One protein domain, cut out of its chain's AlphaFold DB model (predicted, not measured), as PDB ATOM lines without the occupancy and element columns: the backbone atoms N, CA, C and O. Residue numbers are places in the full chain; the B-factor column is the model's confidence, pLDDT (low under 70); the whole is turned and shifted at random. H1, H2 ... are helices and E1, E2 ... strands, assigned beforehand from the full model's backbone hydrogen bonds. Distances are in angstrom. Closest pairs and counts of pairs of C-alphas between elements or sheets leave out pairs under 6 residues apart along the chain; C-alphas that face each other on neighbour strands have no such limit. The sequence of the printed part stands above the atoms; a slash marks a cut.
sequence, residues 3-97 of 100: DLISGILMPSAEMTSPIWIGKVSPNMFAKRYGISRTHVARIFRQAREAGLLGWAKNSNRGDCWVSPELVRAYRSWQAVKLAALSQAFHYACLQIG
ATOM      1  N   ASP A   3     -19.879  -5.357   0.996       83.62
ATOM      2  CA  ASP A   3     -19.306  -5.752  -0.303       83.62
ATOM      3  C   ASP A   3     -20.263  -6.540  -1.203       83.62
ATOM      4  O   ASP A   3     -19.962  -6.747  -2.370       83.62
ATOM      5  N   LEU A   4     -21.399  -7.008  -0.672       80.94
ATOM      6  CA  LEU A   4     -22.443  -7.611  -1.502       80.94
ATOM      7  C   LEU A   4     -23.273  -6.536  -2.206       80.94
ATOM      8  O   LEU A   4     -23.833  -6.805  -3.258       80.94
ATOM      9  N   ILE A   5     -23.395  -5.347  -1.606       88.38
ATOM     10  CA  ILE A   5     -24.448  -4.376  -1.932       88.38
ATOM     11  C   ILE A   5     -23.876  -3.048  -2.444       88.38
ATOM     12  O   ILE A   5     -24.579  -2.304  -3.122       88.38
ATOM     13  N   SER A   6     -22.607  -2.739  -2.168       84.56
ATOM     14  CA  SER A   6     -21.981  -1.456  -2.518       84.56
ATOM     15  C   SER A   6     -22.014  -1.140  -4.017       84.56
ATOM     16  O   SER A   6     -22.149   0.024  -4.378       84.56
ATOM     17  N   GLY A   7     -21.948  -2.162  -4.876       86.19
ATOM     18  CA  GLY A   7     -22.029  -2.019  -6.333       86.19
ATOM     19  C   GLY A   7     -23.447  -2.038  -6.915       86.19
ATOM     20  O   GLY A   7     -23.596  -1.946  -8.129       86.19
ATOM     21  N   ILE A   8     -24.490  -2.185  -6.092       89.50
ATOM     22  CA  ILE A   8     -25.873  -2.310  -6.568       89.50
ATOM     23  C   ILE A   8     -26.557  -0.940  -6.556       89.50
ATOM     24  O   ILE A   8     -26.518  -0.226  -5.553       89.50
ATOM     25  N   LEU A   9     -27.252  -0.571  -7.634       88.62
ATOM     26  CA  LEU A   9     -28.114   0.620  -7.656       88.62
ATOM     27  C   LEU A   9     -29.274   0.498  -6.654       88.62
ATOM     28  O   LEU A   9     -29.574  -0.579  -6.146       88.62
ATOM     29  N   MET A  10     -29.896   1.612  -6.266       88.56
ATOM     30  CA  MET A  10     -31.103   1.546  -5.428       88.56
ATOM     31  C   MET A  10     -32.219   0.848  -6.200       88.56
ATOM     32  O   MET A  10     -32.584   1.343  -7.266       88.56
ATOM     33  N   PRO A  11     -32.751  -0.287  -5.708       91.62
ATOM     34  CA  PRO A  11     -33.908  -0.884  -6.342       91.62
ATOM     35  C   PRO A  11     -35.109   0.039  -6.141       91.62
ATOM     36  O   PRO A  11     -35.266   0.631  -5.068       91.62
ATOM     37  N   SER A  12     -35.970   0.139  -7.152       91.38
ATOM     38  CA  SER A  12     -37.271   0.788  -6.992       91.38
ATOM     39  C   SER A  12     -38.112   0.054  -5.940       91.38
ATOM     40  O   SER A  12     -37.829  -1.097  -5.581       91.38
ATOM     41  N   ALA A  13     -39.147   0.722  -5.427       87.69
ATOM     42  CA  ALA A  13     -40.059   0.128  -4.450       87.69
ATOM     43  C   ALA A  13     -40.724  -1.150  -4.996       87.69
ATOM     44  O   ALA A  13     -40.748  -2.166  -4.307       87.69
ATOM     45  N   GLU A  14     -41.127  -1.120  -6.269       91.94
ATOM     46  CA  GLU A  14     -41.849  -2.206  -6.947       91.94
ATOM     47  C   GLU A  14     -40.964  -3.389  -7.371       91.94
ATOM     48  O   GLU A  14     -41.468  -4.444  -7.751       91.94
ATOM     49  N   MET A  15     -39.632  -3.247  -7.343       93.00
ATOM     50  CA  MET A  15     -38.755  -4.326  -7.793       93.00
ATOM     51  C   MET A  15     -38.729  -5.473  -6.779       93.00
ATOM     52  O   MET A  15     -38.311  -5.302  -5.627       93.00
ATOM     53  N   THR A  16     -39.118  -6.656  -7.257       92.44
ATOM     54  CA  THR A  16     -39.141  -7.926  -6.512       92.44
ATOM     55  C   THR A  16     -38.210  -8.986  -7.102       92.44
ATOM     56  O   THR A  16     -37.860  -9.945  -6.416       92.44
ATOM     57  N   SER A  17     -37.752  -8.810  -8.345       94.62
ATOM     58  CA  SER A  17     -36.863  -9.762  -9.013       94.62
ATOM     59  C   SER A  17     -35.471  -9.823  -8.363       94.62
ATOM     60  O   SER A  17     -34.932  -8.777  -7.986       94.62
ATOM     61  N   PRO A  18     -34.841 -11.012  -8.287       95.50
ATOM     62  CA  PRO A  18     -33.469 -11.165  -7.807       95.50
ATOM     63  C   PRO A  18     -32.455 -10.312  -8.580       95.50
ATOM     64  O   PRO A  18     -32.502 -10.228  -9.805       95.50
ATOM     65  N   ILE A  19     -31.495  -9.730  -7.860       95.81
ATOM     66  CA  ILE A  19     -30.412  -8.921  -8.424       95.81
ATOM     67  C   ILE A  19     -29.130  -9.749  -8.414       95.81
ATOM     68  O   ILE A  19     -28.613 -10.089  -7.349       95.81
ATOM     69  N   TRP A  20     -28.604 -10.067  -9.595       94.50
ATOM     70  CA  TRP A  20     -27.374 -10.844  -9.739       94.50
ATOM     71  C   TRP A  20     -26.136  -9.981  -9.496       94.50
ATOM     72  O   TRP A  20     -25.972  -8.927 -10.102       94.50
ATOM     73  N   ILE A  21     -25.251 -10.459  -8.621       92.94
ATOM     74  CA  ILE A  21     -24.030  -9.753  -8.192       92.94
ATOM     75  C   ILE A  21     -22.750 -10.522  -8.538       92.94
ATOM     76  O   ILE A  21     -21.665 -10.208  -8.051       92.94
ATOM     77  N   GLY A  22     -22.876 -11.550  -9.377       90.31
ATOM     78  CA  GLY A  22     -21.769 -12.403  -9.790       90.31
ATOM     79  C   GLY A  22     -21.244 -13.285  -8.658       90.31
ATOM     80  O   GLY A  22     -21.968 -13.669  -7.735       90.31
ATOM     81  N   LYS A  23     -19.968 -13.662  -8.742       89.50
ATOM     82  CA  LYS A  23     -19.379 -14.680  -7.864       89.50
ATOM     83  C   LYS A  23     -19.177 -14.168  -6.439       89.50
ATOM     84  O   LYS A  23     -18.367 -13.283  -6.180       89.50
ATOM     85  N   VAL A  24     -19.817 -14.845  -5.491       88.19
ATOM     86  CA  VAL A  24     -19.665 -14.613  -4.047       88.19
ATOM     87  C   VAL A  24     -19.135 -15.880  -3.386       88.19
ATOM     88  O   VAL A  24     -19.697 -16.960  -3.563       88.19
ATOM     89  N   SER A  25     -18.058 -15.751  -2.603       82.50
ATOM     90  CA  SER A  25     -17.419 -16.865  -1.891       82.50
ATOM     91  C   SER A  25     -17.350 -16.597  -0.386       82.50
ATOM     92  O   SER A  25     -16.752 -15.593   0.008       82.50
ATOM     93  N   PRO A  26     -17.845 -17.506   0.477       84.06
ATOM     94  CA  PRO A  26     -17.704 -17.381   1.930       84.06
ATOM     95  C   PRO A  26     -16.256 -17.180   2.399       84.06
ATOM     96  O   PRO A  26     -16.015 -16.477   3.377       84.06
ATOM     97  N   ASN A  27     -15.273 -17.751   1.689       87.19
ATOM     98  CA  ASN A  27     -13.857 -17.603   2.041       87.19
ATOM     99  C   ASN A  27     -13.367 -16.165   1.873       87.19
ATOM    100  O   ASN A  27     -12.577 -15.695   2.687       87.19
ATOM    101  N   MET A  28     -13.839 -15.475   0.832       87.06
ATOM    102  CA  MET A  28     -13.491 -14.074   0.603       87.06
ATOM    103  C   MET A  28     -14.003 -13.207   1.758       87.06
ATOM    104  O   MET A  28     -13.244 -12.414   2.311       87.06
ATOM    105  N   PHE A  29     -15.244 -13.436   2.194       87.69
ATOM    106  CA  PHE A  29     -15.840 -12.722   3.323       87.69
ATOM    107  C   PHE A  29     -15.129 -13.035   4.642       87.69
ATOM    108  O   PHE A  29     -14.797 -12.118   5.384       87.69
ATOM    109  N   ALA A  30     -14.824 -14.303   4.917       90.56
ATOM    110  CA  ALA A  30     -14.086 -14.683   6.120       90.56
ATOM    111  C   ALA A  30     -12.741 -13.942   6.216       90.56
ATOM    112  O   ALA A  30     -12.443 -13.322   7.234       90.56
ATOM    113  N   LYS A  31     -11.975 -13.926   5.115       90.06
ATOM    114  CA  LYS A  31     -10.689 -13.220   5.038       90.06
ATOM    115  C   LYS A  31     -10.849 -11.707   5.198       90.06
ATOM    116  O   LYS A  31     -10.094 -11.098   5.945       90.06
ATOM    117  N   ARG A  32     -11.814 -11.099   4.503       88.62
ATOM    118  CA  ARG A  32     -11.998  -9.640   4.479       88.62
ATOM    119  C   ARG A  32     -12.481  -9.069   5.810       88.62
ATOM    120  O   ARG A  32     -12.070  -7.977   6.174       88.62
ATOM    121  N   TYR A  33     -13.340  -9.799   6.516       87.69
ATOM    122  CA  TYR A  33     -13.929  -9.350   7.778       87.69
ATOM    123  C   TYR A  33     -13.240  -9.946   9.017       87.69
ATOM    124  O   TYR A  33     -13.678  -9.671  10.127       87.69
ATOM    125  N   GLY A  34     -12.193 -10.764   8.850       91.38
ATOM    126  CA  GLY A  34     -11.456 -11.363   9.970       91.38
ATOM    127  C   GLY A  34     -12.286 -12.327  10.827       91.38
ATOM    128  O   GLY A  34     -12.003 -12.502  12.007       91.38
ATOM    129  N   ILE A  35     -13.323 -12.944  10.253       91.94
ATOM    130  CA  ILE A  35     -14.252 -13.846  10.953       91.94
ATOM    131  C   ILE A  35     -14.136 -15.275  10.429       91.94
ATOM    132  O   ILE A  35     -13.697 -15.519   9.305       91.94
ATOM    133  N   SER A  36     -14.566 -16.246  11.236       93.56
ATOM    134  CA  SER A  36     -14.468 -17.652  10.848       93.56
ATOM    135  C   SER A  36     -15.333 -17.977   9.623       93.56
ATOM    136  O   SER A  36     -16.448 -17.475   9.447       93.56
ATOM    137  N   ARG A  37     -14.835 -18.886   8.775       92.50
ATOM    138  CA  ARG A  37     -15.564 -19.376   7.590       92.50
ATOM    139  C   ARG A  37     -16.908 -20.001   7.963       92.50
ATOM    140  O   ARG A  37     -17.893 -19.781   7.264       92.50
ATOM    141  N   THR A  38     -16.953 -20.741   9.069       93.50
ATOM    142  CA  THR A  38     -18.177 -21.364   9.594       93.50
ATOM    143  C   THR A  38     -19.218 -20.316   9.974       93.50
ATOM    144  O   THR A  38     -20.395 -20.485   9.660       93.50
ATOM    145  N   HIS A  39     -18.798 -19.202  10.582       92.75
ATOM    146  CA  HIS A  39     -19.704 -18.111  10.927       92.75
ATOM    147  C   HIS A  39     -20.302 -17.448   9.678       92.75
ATOM    148  O   HIS A  39     -21.521 -17.303   9.585       92.75
ATOM    149  N   VAL A  40     -19.474 -17.144   8.671       92.38
ATOM    150  CA  VAL A  40     -19.952 -16.607   7.383       92.38
ATOM    151  C   VAL A  40     -20.923 -17.570   6.703       92.38
ATOM    152  O   VAL A  40     -21.987 -17.156   6.250       92.38
ATOM    153  N   ALA A  41     -20.580 -18.859   6.645       90.75
ATOM    154  CA  ALA A  41     -21.433 -19.873   6.037       90.75
ATOM    155  C   ALA A  41     -22.792 -19.975   6.743       90.75
ATOM    156  O   ALA A  41     -23.815 -20.087   6.070       90.75
ATOM    157  N   ARG A  42     -22.815 -19.876   8.079       92.62
ATOM    158  CA  ARG A  42     -24.053 -19.843   8.864       92.62
ATOM    159  C   ARG A  42     -24.899 -18.611   8.538       92.62
ATOM    160  O   ARG A  42     -26.086 -18.777   8.288       92.62
ATOM    161  N   ILE A  43     -24.305 -17.416   8.478       93.06
ATOM    162  CA  ILE A  43     -25.033 -16.192   8.096       93.06
ATOM    163  C   ILE A  43     -25.626 -16.333   6.690       93.06
ATOM    164  O   ILE A  43     -26.793 -16.021   6.476       93.06
ATOM    165  N   PHE A  44     -24.849 -16.837   5.727       92.06
ATOM    166  CA  PHE A  44     -25.334 -17.038   4.357       92.06
ATOM    167  C   PHE A  44     -26.452 -18.075   4.291       92.06
ATOM    168  O   PHE A  44     -27.400 -17.888   3.535       92.06
ATOM    169  N   ARG A  45     -26.371 -19.141   5.096       92.25
ATOM    170  CA  ARG A  45     -27.442 -20.134   5.201       92.25
ATOM    171  C   ARG A  45     -28.733 -19.498   5.716       92.25
ATOM    172  O   ARG A  45     -29.754 -19.651   5.068       92.25
ATOM    173  N   GLN A  46     -28.663 -18.733   6.805       94.81
ATOM    174  CA  GLN A  46     -29.827 -18.043   7.372       94.81
ATOM    175  C   GLN A  46     -30.442 -17.045   6.382       94.81
ATOM    176  O   GLN A  46     -31.653 -17.016   6.199       94.81
ATOM    177  N   ALA A  47     -29.612 -16.261   5.691       94.06
ATOM    178  CA  ALA A  47     -30.086 -15.324   4.675       94.06
ATOM    179  C   ALA A  47     -30.734 -16.042   3.478       94.06
ATOM    180  O   ALA A  47     -31.717 -15.551   2.931       94.06
ATOM    181  N   ARG A  48     -30.217 -17.214   3.091       93.44
ATOM    182  CA  ARG A  48     -30.813 -18.052   2.044       93.44
ATOM    183  C   ARG A  48     -32.143 -18.663   2.475       93.44
ATOM    184  O   ARG A  48     -33.085 -18.640   1.694       93.44
ATOM    185  N   GLU A  49     -32.225 -19.183   3.698       94.75
ATOM    186  CA  GLU A  49     -33.469 -19.692   4.298       94.75
ATOM    187  C   GLU A  49     -34.542 -18.592   4.366       94.75
ATOM    188  O   GLU A  49     -35.716 -18.869   4.149       94.75
ATOM    189  N   ALA A  50     -34.133 -17.337   4.571       95.81
ATOM    190  CA  ALA A  50     -35.005 -16.165   4.543       95.81
ATOM    191  C   ALA A  50     -35.297 -15.612   3.130       95.81
ATOM    192  O   ALA A  50     -35.924 -14.566   3.008       95.81
ATOM    193  N   GLY A  51     -34.808 -16.245   2.054       95.31
ATOM    194  CA  GLY A  51     -35.011 -15.769   0.677       95.31
ATOM    195  C   GLY A  51     -34.277 -14.464   0.328       95.31
ATOM    196  O   GLY A  51     -34.514 -13.876  -0.724       95.31
ATOM    197  N   LEU A  52     -33.359 -14.007   1.181       95.75
ATOM    198  CA  LEU A  52     -32.686 -12.721   1.024       95.75
ATOM    199  C   LEU A  52     -31.531 -12.770   0.023       95.75
ATOM    200  O   LEU A  52     -31.161 -11.733  -0.529       95.75
ATOM    201  N   LEU A  53     -30.952 -13.950  -0.194       94.94
ATOM    202  CA  LEU A  53     -29.903 -14.203  -1.177       94.94
ATOM    203  C   LEU A  53     -29.892 -15.669  -1.610       94.94
ATOM    204  O   LEU A  53     -30.423 -16.542  -0.921       94.94
ATOM    205  N   GLY A  54     -29.210 -15.963  -2.710       94.06
ATOM    206  CA  GLY A  54     -29.024 -17.330  -3.173       94.06
ATOM    207  C   GLY A  54     -27.976 -17.444  -4.268       94.06
ATOM    208  O   GLY A  54     -27.334 -16.472  -4.645       94.06
ATOM    209  N   TRP A  55     -27.795 -18.659  -4.775       93.25
ATOM    210  CA  TRP A  55     -26.880 -18.957  -5.875       93.25
ATOM    211  C   TRP A  55     -27.632 -19.636  -7.011       93.25
ATOM    212  O   TRP A  55     -28.645 -20.294  -6.781       93.25
ATOM    213  N   ALA A  56     -27.099 -19.525  -8.229       89.38
ATOM    214  CA  ALA A  56     -27.627 -20.226  -9.402       89.38
ATOM    215  C   ALA A  56     -27.601 -21.758  -9.247       89.38
ATOM    216  O   ALA A  56     -28.397 -22.466  -9.855       89.38
ATOM    217  N   LYS A  57     -26.673 -22.284  -8.438       84.75
ATOM    218  CA  LYS A  57     -26.572 -23.711  -8.112       84.75
ATOM    219  C   LYS A  57     -27.080 -23.955  -6.695       84.75
ATOM    220  O   LYS A  57     -26.987 -23.083  -5.838       84.75
ATOM    221  N   ASN A  58     -27.468 -25.195  -6.389       74.62
ATOM    222  CA  ASN A  58     -27.905 -25.589  -5.040       74.62
ATOM    223  C   ASN A  58     -26.821 -25.463  -3.943       74.62
ATOM    224  O   ASN A  58     -27.114 -25.651  -2.763       74.62
ATOM    225  N   SER A  59     -25.595 -25.074  -4.299       77.19
ATOM    226  CA  SER A  59     -24.465 -24.816  -3.396       77.19
ATOM    227  C   SER A  59     -24.132 -23.321  -3.322       77.19
ATOM    228  O   SER A  59     -24.447 -22.596  -4.256       77.19
ATOM    229  N   ASN A  60     -23.379 -22.875  -2.310       75.75
ATOM    230  CA  ASN A  60     -22.855 -21.496  -2.220       75.75
ATOM    231  C   ASN A  60     -21.698 -21.232  -3.215       75.75
ATOM    232  O   ASN A  60     -20.649 -20.700  -2.847       75.75
ATOM    233  N   ARG A  61     -21.829 -21.709  -4.456       78.44
ATOM    234  CA  ARG A  61     -20.831 -21.614  -5.523       78.44
ATOM    235  C   ARG A  61     -21.491 -21.125  -6.805       78.44
ATOM    236  O   ARG A  61     -22.606 -21.525  -7.126       78.44
ATOM    237  N   GLY A  62     -20.730 -20.357  -7.576       84.00
ATOM    238  CA  GLY A  62     -21.196 -19.743  -8.816       84.00
ATOM    239  C   GLY A  62     -21.749 -18.347  -8.570       84.00
ATOM    240  O   GLY A  62     -21.407 -17.713  -7.567       84.00
ATOM    241  N   ASP A  63     -22.576 -17.888  -9.500       91.12
ATOM    242  CA  ASP A  63     -23.175 -16.567  -9.409       91.12
ATOM    243  C   ASP A  63     -24.207 -16.524  -8.291       91.12
ATOM    244  O   ASP A  63     -24.969 -17.471  -8.073       91.12
ATOM    245  N   CYS A  64     -24.155 -15.424  -7.557       93.69
ATOM    246  CA  CYS A  64     -24.990 -15.112  -6.422       93.69
ATOM    247  C   CYS A  64     -25.992 -14.039  -6.830       93.69
ATOM    248  O   CYS A  64     -25.663 -13.114  -7.580       93.69
ATOM    249  N   TRP A  65     -27.196 -14.150  -6.297       95.38
ATOM    250  CA  TRP A  65     -28.204 -13.111  -6.354       95.38
ATOM    251  C   TRP A  65     -28.568 -12.664  -4.942       95.38
ATOM    252  O   TRP A  65     -28.459 -13.423  -3.977       95.38
ATOM    253  N   VAL A  66     -29.026 -11.424  -4.828       96.50
ATOM    254  CA  VAL A  66     -29.617 -10.866  -3.609       96.50
ATOM    255  C   VAL A  66     -31.019 -10.355  -3.905       96.50
ATOM    256  O   VAL A  66     -31.318  -9.927  -5.021       96.50
ATOM    257  N   SER A  67     -31.898 -10.413  -2.914       97.00
ATOM    258  CA  SER A  67     -33.232  -9.828  -3.021       97.00
ATOM    259  C   SER A  67     -33.154  -8.292  -3.003       97.00
ATOM    260  O   SER A  67     -32.294  -7.719  -2.320       97.00
ATOM    261  N   PRO A  68     -34.078  -7.593  -3.683       96.38
ATOM    262  CA  PRO A  68     -34.238  -6.147  -3.526       96.38
ATOM    263  C   PRO A  68     -34.501  -5.731  -2.070       96.38
ATOM    264  O   PRO A  68     -34.048  -4.672  -1.634       96.38
ATOM    265  N   GLU A  69     -35.181  -6.582  -1.297       96.00
ATOM    266  CA  GLU A  69     -35.435  -6.377   0.131       96.00
ATOM    267  C   GLU A  69     -34.139  -6.292   0.941       96.00
ATOM    268  O   GLU A  69     -33.950  -5.332   1.688       96.00
ATOM    269  N   LEU A  70     -33.203  -7.227   0.735       95.31
ATOM    270  CA  LEU A  70     -31.909  -7.215   1.418       95.31
ATOM    271  C   LEU A  70     -31.137  -5.918   1.146       95.31
ATOM    272  O   LEU A  70     -30.523  -5.352   2.054       95.31
ATOM    273  N   VAL A  71     -31.183  -5.430  -0.097       95.38
ATOM    274  CA  VAL A  71     -30.524  -4.180  -0.503       95.38
ATOM    275  C   VAL A  71     -31.131  -2.976   0.214       95.38
ATOM    276  O   VAL A  71     -30.386  -2.151   0.753       95.38
ATOM    277  N   ARG A  72     -32.468  -2.886   0.259       95.12
ATOM    278  CA  ARG A  72     -33.185  -1.811   0.962       95.12
ATOM    279  C   ARG A  72     -32.903  -1.854   2.461       95.12
ATOM    280  O   ARG A  72     -32.436  -0.862   3.012       95.12
ATOM    281  N   ALA A  73     -33.084  -3.011   3.096       94.19
ATOM    282  CA  ALA A  73     -32.858  -3.195   4.527       94.19
ATOM    283  C   ALA A  73     -31.423  -2.829   4.932       94.19
ATOM    284  O   ALA A  73     -31.204  -2.094   5.898       94.19
ATOM    285  N   TYR A  74     -30.432  -3.277   4.155       94.06
ATOM    286  CA  TYR A  74     -29.037  -2.935   4.405       94.06
ATOM    287  C   TYR A  74     -28.786  -1.426   4.341       94.06
ATOM    288  O   TYR A  74     -28.090  -0.885   5.201       94.06
ATOM    289  N   ARG A  75     -29.342  -0.739   3.340       93.12
ATOM    290  CA  ARG A  75     -29.145   0.703   3.149       93.12
ATOM    291  C   ARG A  75     -29.862   1.536   4.201       93.12
ATOM    292  O   ARG A  75     -29.244   2.460   4.724       93.12
ATOM    293  N   SER A  76     -31.071   1.149   4.597       94.62
ATOM    294  CA  SER A  76     -31.761   1.746   5.746       94.62
ATOM    295  C   SER A  76     -30.917   1.626   7.016       94.62
ATOM    296  O   SER A  76     -30.678   2.618   7.701       94.62
ATOM    297  N   TRP A  77     -30.360   0.441   7.287       95.00
ATOM    298  CA  TRP A  77     -29.485   0.256   8.445       95.00
ATOM    299  C   TRP A  77     -28.177   1.055   8.349       95.00
ATOM    300  O   TRP A  77     -27.717   1.614   9.346       95.00
ATOM    301  N   GLN A  78     -27.569   1.153   7.157       94.69
ATOM    302  CA  GLN A  78     -26.393   2.011   6.964       94.69
ATOM    303  C   GLN A  78     -26.706   3.477   7.261       94.69
ATOM    304  O   GLN A  78     -25.897   4.122   7.923       94.69
ATOM    305  N   ALA A  79     -27.857   3.984   6.813       95.00
ATOM    306  CA  ALA A  79     -28.265   5.362   7.059       95.00
ATOM    307  C   ALA A  79     -28.415   5.644   8.561       95.00
ATOM    308  O   ALA A  79     -27.812   6.590   9.060       95.00
ATOM    309  N   VAL A  80     -29.121   4.775   9.295       96.94
ATOM    310  CA  VAL A  80     -29.295   4.903  10.754       96.94
ATOM    311  C   VAL A  80     -27.946   4.905  11.474       96.94
ATOM    312  O   VAL A  80     -27.666   5.792  12.279       96.94
ATOM    313  N   LYS A  81     -27.069   3.949  11.146       94.50
ATOM    314  CA  LYS A  81     -25.735   3.852  11.751       94.50
ATOM    315  C   LYS A  81     -24.894   5.106  11.490       94.50
ATOM    316  O   LYS A  81     -24.233   5.598  12.401       94.50
ATOM    317  N   LEU A  82     -24.884   5.605  10.253       95.56
ATOM    318  CA  LEU A  82     -24.106   6.788   9.885       95.56
ATOM    319  C   LEU A  82     -24.667   8.064  10.522       95.56
ATOM    320  O   LEU A  82     -23.881   8.894  10.968       95.56
ATOM    321  N   ALA A  83     -25.991   8.196  10.628       97.00
ATOM    322  CA  ALA A  83     -26.627   9.311  11.324       97.00
ATOM    323  C   ALA A  83     -26.239   9.340  12.810       97.00
ATOM    324  O   ALA A  83     -25.784  10.371  13.305       97.00
ATOM    325  N   ALA A  84     -26.317   8.193  13.491       96.88
ATOM    326  CA  ALA A  84     -25.902   8.069  14.886       96.88
ATOM    327  C   ALA A  84     -24.411   8.405  15.078       96.88
ATOM    328  O   ALA A  84     -24.053   9.146  15.993       96.88
ATOM    329  N   LEU A  85     -23.538   7.918  14.185       96.62
ATOM    330  CA  LEU A  85     -22.108   8.238  14.219       96.62
ATOM    331  C   LEU A  85     -21.848   9.732  13.989       96.62
ATOM    332  O   LEU A  85     -21.053  10.329  14.710       96.62
ATOM    333  N   SER A  86     -22.527  10.339  13.013       95.88
ATOM    334  CA  SER A  86     -22.421  11.773  12.725       95.88
ATOM    335  C   SER A  86     -22.830  12.617  13.929       95.88
ATOM    336  O   SER A  86     -22.148  13.582  14.267       95.88
ATOM    337  N   GLN A  87     -23.918  12.240  14.602       96.12
ATOM    338  CA  GLN A  87     -24.398  12.915  15.802       96.12
ATOM    339  C   GLN A  87     -23.404  12.781  16.968       96.12
ATOM    340  O   GLN A  87     -23.036  13.785  17.574       96.12
ATOM    341  N   ALA A  88     -22.919  11.569  17.253       95.31
ATOM    342  CA  ALA A  88     -21.923  11.342  18.301       95.31
ATOM    343  C   ALA A  88     -20.622  12.119  18.037       95.31
ATOM    344  O   ALA A  88     -20.068  12.740  18.943       95.31
ATOM    345  N   PHE A  89     -20.165  12.134  16.783       95.00
ATOM    346  CA  PHE A  89     -18.986  12.890  16.376       95.00
ATOM    347  C   PHE A  89     -19.186  14.402  16.552       95.00
ATOM    348  O   PHE A  89     -18.314  15.076  17.096       95.00
ATOM    349  N   HIS A  90     -20.345  14.933  16.149       94.81
ATOM    350  CA  HIS A  90     -20.683  16.342  16.344       94.81
ATOM    351  C   HIS A  90     -20.652  16.737  17.829       94.81
ATOM    352  O   HIS A  90     -20.025  17.735  18.181       94.81
ATOM    353  N   TYR A  91     -21.247  15.925  18.711       94.50
ATOM    354  CA  TYR A  91     -21.186  16.164  20.155       94.50
ATOM    355  C   TYR A  91     -19.754  16.128  20.701       94.50
ATOM    356  O   TYR A  91     -19.387  17.000  21.486       94.50
ATOM    357  N   ALA A  92     -18.927  15.177  20.262       94.50
ATOM    358  CA  ALA A  92     -17.528  15.107  20.678       94.50
ATOM    359  C   ALA A  92     -16.736  16.357  20.250       94.50
ATOM    360  O   ALA A  92     -15.980  16.909  21.049       94.50
ATOM    361  N   CYS A  93     -16.942  16.860  19.027       93.81
ATOM    362  CA  CYS A  93     -16.317  18.106  18.566       93.81
ATOM    363  C   CYS A  93     -16.706  19.312  19.433       93.81
ATOM    364  O   CYS A  93     -15.831  20.098  19.802       93.81
ATOM    365  N   LEU A  94     -17.986  19.427  19.809       92.31
ATOM    366  CA  LEU A  94     -18.457  20.479  20.715       92.31
ATOM    367  C   LEU A  94     -17.795  20.387  22.098       92.31
ATOM    368  O   LEU A  94     -17.425  21.416  22.657       92.31
ATOM    369  N   GLN A  95     -17.607  19.176  22.633       88.56
ATOM    370  CA  GLN A  95     -16.976  18.970  23.943       88.56
ATOM    371  C   GLN A  95     -15.468  19.250  23.951       88.56
ATOM    372  O   GLN A  95     -14.945  19.733  24.950       88.56
ATOM    373  N   ILE A  96     -14.769  18.976  22.846       86.69
ATOM    374  CA  ILE A  96     -13.311  19.166  22.727       86.69
ATOM    375  C   ILE A  96     -12.968  20.604  22.269       86.69
ATOM    376  O   ILE A  96     -11.804  20.970  22.147       86.69
ATOM    377  N   GLY A  97     -13.971  21.458  22.022       74.38
ATOM    378  CA  GLY A  97     -13.767  22.837  21.561       74.38
ATOM    379  C   GLY A  97     -13.313  22.947  20.100       74.38
ATOM    380  O   GLY A  97     -12.954  24.032  19.645       74.38
TER     381      GLY A  97
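AT A GLANCE: This is residues 3 to 97 of the 100 residues of the protein "Rrf2 family transcriptional regulator" of Mesorhizobium zhangyense (UniProt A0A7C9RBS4). A small head of a three-stranded sheet, short helices H1 and H2 and loop 3 to 18 bears one long arm: residues 76 to 97, of which 76 to 96 belong to H3, stick out. The 95 printed residues run E1 H1 H2 E2 E3 H3, mostly helix; the antiparallel sheet's order is E1 E3 E2. The whole is loose, radius of gyration of the C-alphas 16.6 A, spanning 57 by 36 by 21 A.

HOW THE PARTS SIT: E1, residues 19 to 23, and E3, residues 63 to 66, are antiparallel; N 21 and O 64, 2.9 A, are within hydrogen-bond range. E2, residues 53 to 55, forms a hairpin with E3; N 54 and O 65, 2.9 A, are within range. H1, residues 26 to 33, touches residues 37 to 41 of H2, residues 37 to 49, at a steep tilt of 65 degrees, opposite ways; the closest C-alphas, of Ala 30 and Arg 37, are 5.1 A apart. E1, H1 H2, E2 make a split strand-helix-strand unit, same-way strands with E3 between, its crossover right-handed. H2 only grazes the sheet, with residues 44 to 48. H3, residues 68 to 96, only grazes it with residues 68 to 71. In H1, H2 and H3 every O i to N i+4 pair is within range.

IN THESE COORDINATES: E1 begins at C-alpha 19 (-30.412, -8.921, -8.424). H3, 42.0 A long, ends at C-alpha 96 (-13.311, 19.166, 22.727).

THE WHOLE: The farthest C-alphas, of Asn 58 and Gly 97, are 57.0 A apart. The printed part has no cut, and no printed residue is under 70 in pLDDT.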